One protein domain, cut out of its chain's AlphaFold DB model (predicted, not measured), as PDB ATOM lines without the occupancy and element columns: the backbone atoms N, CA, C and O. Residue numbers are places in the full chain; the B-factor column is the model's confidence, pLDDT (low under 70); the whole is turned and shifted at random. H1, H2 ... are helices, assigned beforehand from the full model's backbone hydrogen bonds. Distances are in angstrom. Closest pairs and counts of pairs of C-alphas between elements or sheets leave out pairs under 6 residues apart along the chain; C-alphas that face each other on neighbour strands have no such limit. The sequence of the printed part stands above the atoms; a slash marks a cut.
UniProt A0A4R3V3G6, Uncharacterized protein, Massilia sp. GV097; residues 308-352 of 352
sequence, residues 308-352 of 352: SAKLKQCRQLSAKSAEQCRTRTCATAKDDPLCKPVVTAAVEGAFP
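Overview. This is residues 308 to 352 of the 352 residues of an uncharacterized protein of Massilia sp. GV097 (UniProt A0A4R3V3G6). A small helical hairpin, H1 and H2 folded back side by side, forms the body, and a long tail leaves it. After H2, residues 332 to 337 loop out, the chain folds back, and residues 342 to 352 stick out as a thin arm that makes much of the length. The printed part has 45 residues with two named helices, H1 then H2, and no named strand; the class is all helix, though only 21 of the 45 residues are in named elements. The whole is loose, with a radius of gyration of the C-alphas of 12.8 A, and elongated, spanning 40 by 25 by 15 A.

Along the chain. H1 is residues 308 to 315, 10.5 A from first to last C-alpha, and begins with C-alpha 308 at (18.857, 26.104, -0.698). H2 is residues 319 to 331, 18.3 A long from first to last C-alpha, and ends with C-alpha 331 at (27.156, 15.243, 3.472). Residues 332 to 352 hold no named element; C-alpha 352 is at (3.515, 24.869, 32.688).

Arrangement. H1 and H2 touch, with 10 pairs of C-alphas within 8 A. Their closest C-alphas, those of Cys 314 and Ala 322, are 4.9 A apart. The two form a helical hairpin, at a shallow tilt of 29 degrees and running opposite ways, joined by a tight link of 3 residues. In H1 and H2 every O i to N i+4 pair is within hydrogen-bond range. Residues 332 to 337 and residues 342 to 352 stand free.

Size, cuts and confidence. The C-alphas farthest apart, those of Thr 332 and Pro 352, are 41.5 A apart. The printed part has no cut and ends at the chain's last residue. The mean pLDDT of the printed part is 83.5; residues 342 to 352 are under 70, the model's low-confidence stretch.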
ATOM      1  N   SER A 308      20.224  25.755  -1.090       92.19
ATOM      2  CA  SER A 308      18.857  26.104  -0.698       92.19
ATOM      3  C   SER A 308      17.779  25.604  -1.671       92.19
ATOM      4  O   SER A 308      16.730  25.150  -1.209       92.19
ATOM      5  N   ALA A 309      18.013  25.629  -2.988       94.19
ATOM      6  CA  ALA A 309      17.100  25.062  -3.983       94.19
ATOM      7  C   ALA A 309      17.003  23.535  -3.841       94.19
ATOM      8  O   ALA A 309      15.898  22.993  -3.753       94.19
ATOM      9  N   LYS A 310      18.143  22.850  -3.670       93.38
ATOM     10  CA  LYS A 310      18.175  21.396  -3.428       93.38
ATOM     11  C   LYS A 310      17.466  21.008  -2.133       93.38
ATOM     12  O   LYS A 310      16.671  20.074  -2.116       93.38
ATOM     13  N   LEU A 311      17.679  21.757  -1.050       94.06
ATOM     14  CA  LEU A 311      16.975  21.516   0.213       94.06
ATOM     15  C   LEU A 311      15.467  21.782   0.109       94.06
ATOM     16  O   LEU A 311      14.691  21.088   0.770       94.06
ATOM     17  N   LYS A 312      15.030  22.747  -0.716       95.25
ATOM     18  CA  LYS A 312      13.604  22.947  -1.028       95.25
ATOM     19  C   LYS A 312      13.035  21.754  -1.788       95.25
ATOM     20  O   LYS A 312      11.965  21.280  -1.422       95.25
ATOM     21  N   GLN A 313      13.764  21.221  -2.764       95.56
ATOM     22  CA  GLN A 313      13.355  20.016  -3.482       95.56
ATOM     23  C   GLN A 313      13.269  18.803  -2.541       95.56
ATOM     24  O   GLN A 313      12.276  18.083  -2.560       95.56
ATOM     25  N   CYS A 314      14.227  18.641  -1.619       95.50
ATOM     26  CA  CYS A 314      14.160  17.598  -0.590       95.50
ATOM     27  C   CYS A 314      12.922  17.729   0.313       95.50
ATOM     28  O   CYS A 314      12.392  16.719   0.761       95.50
ATOM     29  N   ARG A 315      12.444  18.951   0.593       94.62
ATOM     30  CA  ARG A 315      11.228  19.180   1.399       94.62
ATOM     31  C   ARG A 315       9.935  18.788   0.683       94.62
ATOM     32  O   ARG A 315       8.939  18.590   1.366       94.62
ATOM     33  N   GLN A 316       9.939  18.693  -0.646       96.31
ATOM     34  CA  GLN A 316       8.770  18.246  -1.413       96.31
ATOM     35  C   GLN A 316       8.599  16.720  -1.394       96.31
ATOM     36  O   GLN A 316       7.556  16.208  -1.790       96.31
ATOM     37  N   LEU A 317       9.613  15.985  -0.932       96.56
ATOM     38  CA  LEU A 317       9.569  14.537  -0.789       96.56
ATOM     39  C   LEU A 317       8.866  14.126   0.519       96.56
ATOM     40  O   LEU A 317       8.684  14.924   1.438       96.56
ATOM     41  N   SER A 318       8.479  12.852   0.628       95.69
ATOM     42  CA  SER A 318       7.855  12.313   1.848       95.69
ATOM     43  C   SER A 318       8.804  12.398   3.050       95.69
ATOM     44  O   SER A 318      10.012  12.299   2.874       95.69
ATOM     45  N   ALA A 319       8.289  12.500   4.281       92.25
ATOM     46  CA  ALA A 319       9.100  12.740   5.488       92.25
ATOM     47  C   ALA A 319      10.372  11.864   5.595       92.25
ATOM     48  O   ALA A 319      11.460  12.377   5.837       92.25
ATOM     49  N   LYS A 320      10.261  10.556   5.313       92.88
ATOM     50  CA  LYS A 320      11.403   9.620   5.337       92.88
ATOM     51  C   LYS A 320      12.430   9.884   4.229       92.88
ATOM     52  O   LYS A 320      13.631   9.774   4.453       92.88
ATOM     53  N   SER A 321      11.965  10.209   3.023       92.75
ATOM     54  CA  SER A 321      12.843  10.465   1.873       92.75
ATOM     55  C   SER A 321      13.425  11.882   1.893       92.75
ATOM     56  O   SER A 321      14.555  12.085   1.454       92.75
ATOM     57  N   ALA A 322      12.717  12.840   2.493       93.75
ATOM     58  CA  ALA A 322      13.194  14.190   2.744       93.75
ATOM     59  C   ALA A 322      14.420  14.192   3.668       93.75
ATOM     60  O   ALA A 322      15.396  14.886   3.382       93.75
ATOM     61  N   GLU A 323      14.416  13.383   4.733       93.44
ATOM     62  CA  GLU A 323      15.577  13.244   5.620       93.44
ATOM     63  C   GLU A 323      16.776  12.617   4.906       93.44
ATOM     64  O   GLU A 323      17.870  13.172   4.959       93.44
ATOM     65  N   GLN A 324      16.582  11.528   4.157       96.06
ATOM     66  CA  GLN A 324      17.665  10.922   3.372       96.06
ATOM     67  C   GLN A 324      18.235  11.890   2.321       96.06
ATOM     68  O   GLN A 324      19.455  11.981   2.154       96.06
ATOM     69  N   CYS A 325      17.367  12.650   1.648       96.25
ATOM     70  CA  CYS A 325      17.757  13.670   0.676       96.25
ATOM     71  C   CYS A 325      18.578  14.787   1.333       96.25
ATOM     72  O   CYS A 325      19.627  15.169   0.805       96.25
ATOM     73  N   ARG A 326      18.164  15.261   2.517       94.50
ATOM     74  CA  ARG A 326      18.938  16.237   3.298       94.50
ATOM     75  C   ARG A 326      20.288  15.676   3.716       94.50
ATOM     76  O   ARG A 326      21.290  16.321   3.443       94.50
ATOM     77  N   THR A 327      20.340  14.476   4.293       94.94
ATOM     78  CA  THR A 327      21.598  13.851   4.736       94.94
ATOM     79  C   THR A 327      22.590  13.725   3.586       94.94
ATOM     80  O   THR A 327      23.757  14.070   3.742       94.94
ATOM     81  N   ARG A 328      22.132  13.306   2.400       95.50
ATOM     82  CA  ARG A 328      22.998  13.173   1.222       95.50
ATOM     83  C   ARG A 328      23.448  14.526   0.662       95.50
ATOM     84  O   ARG A 328      24.610  14.663   0.302       95.50
ATOM     85  N   THR A 329      22.555  15.514   0.617       94.44
ATOM     86  CA  THR A 329      22.875  16.869   0.122       94.44
ATOM     87  C   THR A 329      23.819  17.605   1.074       94.44
ATOM     88  O   THR A 329      24.710  18.326   0.638       94.44
ATOM     89  N   CYS A 330      23.659  17.385   2.377       95.25
ATOM     90  CA  CYS A 330      24.467  18.006   3.417       95.25
ATOM     91  C   CYS A 330      25.771  17.260   3.719       95.25
ATOM     92  O   CYS A 330      26.685  17.852   4.286       95.25
ATOM     93  N   ALA A 331      25.913  15.997   3.301       95.31
ATOM     94  CA  ALA A 331      27.156  15.243   3.472       95.31
ATOM     95  C   ALA A 331      28.361  15.933   2.807       95.31
ATOM     96  O   ALA A 331      29.477  15.832   3.317       95.31
ATOM     97  N   THR A 332      28.126  16.649   1.703       88.75
ATOM     98  CA  THR A 332      29.153  17.388   0.954       88.75
ATOM     99  C   THR A 332      29.353  18.827   1.437       88.75
ATOM    100  O   THR A 332      30.286  19.478   0.986       88.75
ATOM    101  N   ALA A 333      28.494  19.333   2.326       91.06
ATOM    102  CA  ALA A 333      28.468  20.730   2.764       91.06
ATOM    103  C   ALA A 333      28.206  20.821   4.279       91.06
ATOM    104  O   ALA A 333      27.248  21.445   4.735       91.06
ATOM    105  N   LYS A 334      29.052  20.144   5.066       86.94
ATOM    106  CA  LYS A 334      28.902  20.027   6.529       86.94
ATOM    107  C   LYS A 334      29.003  21.371   7.256       86.94
ATOM    108  O   LYS A 334      28.418  21.522   8.326       86.94
ATOM    109  N   ASP A 335      29.712  22.330   6.669       89.44
ATOM    110  CA  ASP A 335      29.937  23.656   7.249       89.44
ATOM    111  C   ASP A 335      28.824  24.662   6.918       89.44
ATOM    112  O   ASP A 335      28.793  25.759   7.480       89.44
ATOM    113  N   ASP A 336      27.878  24.300   6.046       91.88
ATOM    114  CA  ASP A 336      26.788  25.194   5.663       91.88
ATOM    115  C   ASP A 336      25.756  25.297   6.807       91.88
ATOM    116  O   ASP A 336      25.244  24.272   7.283       91.88
ATOM    117  N   PRO A 337      25.407  26.510   7.280       89.75
ATOM    118  CA  PRO A 337      24.424  26.689   8.347       89.75
ATOM    119  C   PRO A 337      23.045  26.117   7.993       89.75
ATOM    120  O   PRO A 337      22.296  25.752   8.899       89.75
ATOM    121  N   LEU A 338      22.718  25.983   6.704       89.50
ATOM    122  CA  LEU A 338      21.461  25.383   6.244       89.50
ATOM    123  C   LEU A 338      21.396  23.866   6.467       89.50
ATOM    124  O   LEU A 338      20.306  23.288   6.477       89.50
ATOM    125  N   CYS A 339      22.554  23.231   6.623       92.94
ATOM    126  CA  CYS A 339      22.697  21.795   6.810       92.94
ATOM    127  C   CYS A 339      22.791  21.372   8.271       92.94
ATOM    128  O   CYS A 339      22.690  20.179   8.571       92.94
ATOM    129  N   LYS A 340      22.924  22.327   9.195       88.50
ATOM    130  CA  LYS A 340      22.784  22.030  10.617       88.50
ATOM    131  C   LYS A 340      21.337  21.611  10.850       88.50
ATOM    132  O   LYS A 340      20.437  22.363  10.465       88.50
ATOM    133  N   PRO A 341      21.084  20.424  11.436       79.00
ATOM    134  CA  PRO A 341      19.741  20.092  11.858       79.00
ATOM    135  C   PRO A 341      19.324  21.230  12.776       79.00
ATOM    136  O   PRO A 341      19.928  21.437  13.830       79.00
ATOM    137  N   VAL A 342      18.339  22.017  12.340       69.19
ATOM    138  CA  VAL A 342      17.600  22.845  13.273       69.19
ATOM    139  C   VAL A 342      16.984  21.796  14.164       69.19
ATOM    140  O   VAL A 342      16.024  21.129  13.778       69.19
ATOM    141  N   VAL A 343      17.626  21.566  15.305       66.06
ATOM    142  CA  VAL A 343      17.019  20.921  16.450       66.06
ATOM    143  C   VAL A 343      15.930  21.908  16.830       66.06
ATOM    144  O   VAL A 343      16.104  22.758  17.694       66.06
ATOM    145  N   THR A 344      14.852  21.908  16.041       54.44
ATOM    146  CA  THR A 344      13.613  22.573  16.371       54.44
ATOM    147  C   THR A 344      13.307  21.975  17.710       54.44
ATOM    148  O   THR A 344      13.157  20.753  17.793       54.44
ATOM    149  N   ALA A 345      13.386  22.812  18.735       53.28
ATOM    150  CA  ALA A 345      13.116  22.463  20.102       53.28
ATOM    151  C   ALA A 345      11.719  21.837  20.155       53.28
ATOM    152  O   ALA A 345      10.721  22.487  20.413       53.28
ATOM    153  N   ALA A 346      11.652  20.530  19.919       52.91
ATOM    154  CA  ALA A 346      10.547  19.672  20.307       52.91
ATOM    155  C   ALA A 346      10.586  19.436  21.832       52.91
ATOM    156  O   ALA A 346       9.917  18.551  22.348       52.91
ATOM    157  N   VAL A 347      11.366  20.253  22.550       51.78
ATOM    158  CA  VAL A 347      11.319  20.485  23.989       51.78
ATOM    159  C   VAL A 347      10.696  21.868  24.210       51.78
ATOM    160  O   VAL A 347      11.300  22.760  24.781       51.78
ATOM    161  N   GLU A 348       9.483  22.073  23.711       50.62
ATOM    162  CA  GLU A 348       8.602  23.135  24.219       50.62
ATOM    163  C   GLU A 348       7.185  22.582  24.440       50.62
ATOM    164  O   GLU A 348       6.172  23.246  24.278       50.62
ATOM    165  N   GLY A 349       7.131  21.302  24.826       53.56
ATOM    166  CA  GLY A 349       5.981  20.654  25.458       53.56
ATOM    167  C   GLY A 349       6.089  20.641  26.986       53.56
ATOM    168  O   GLY A 349       5.611  19.710  27.623       53.56
ATOM    169  N   ALA A 350       6.768  21.629  27.570       49.22
ATOM    170  CA  ALA A 350       6.820  21.852  29.012       49.22
ATOM    171  C   ALA A 350       6.781  23.359  29.302       49.22
ATOM    172  O   ALA A 350       7.639  23.892  29.999       49.22
ATOM    173  N   PHE A 351       5.805  24.055  28.716       41.88
ATOM    174  CA  PHE A 351       5.333  25.311  29.286       41.88
ATOM    175  C   PHE A 351       4.234  24.950  30.306       41.88
ATOM    176  O   PHE A 351       3.247  24.334  29.890       41.88
ATOM    177  N   PRO A 352       4.454  25.196  31.613       57.78
ATOM    178  CA  PRO A 352       3.515  24.869  32.688       57.78
ATOM    179  C   PRO A 352       2.250  25.735  32.671       57.78
ATOM    180  O   PRO A 352       2.318  26.884  32.178       57.78
TER     181      PRO A 352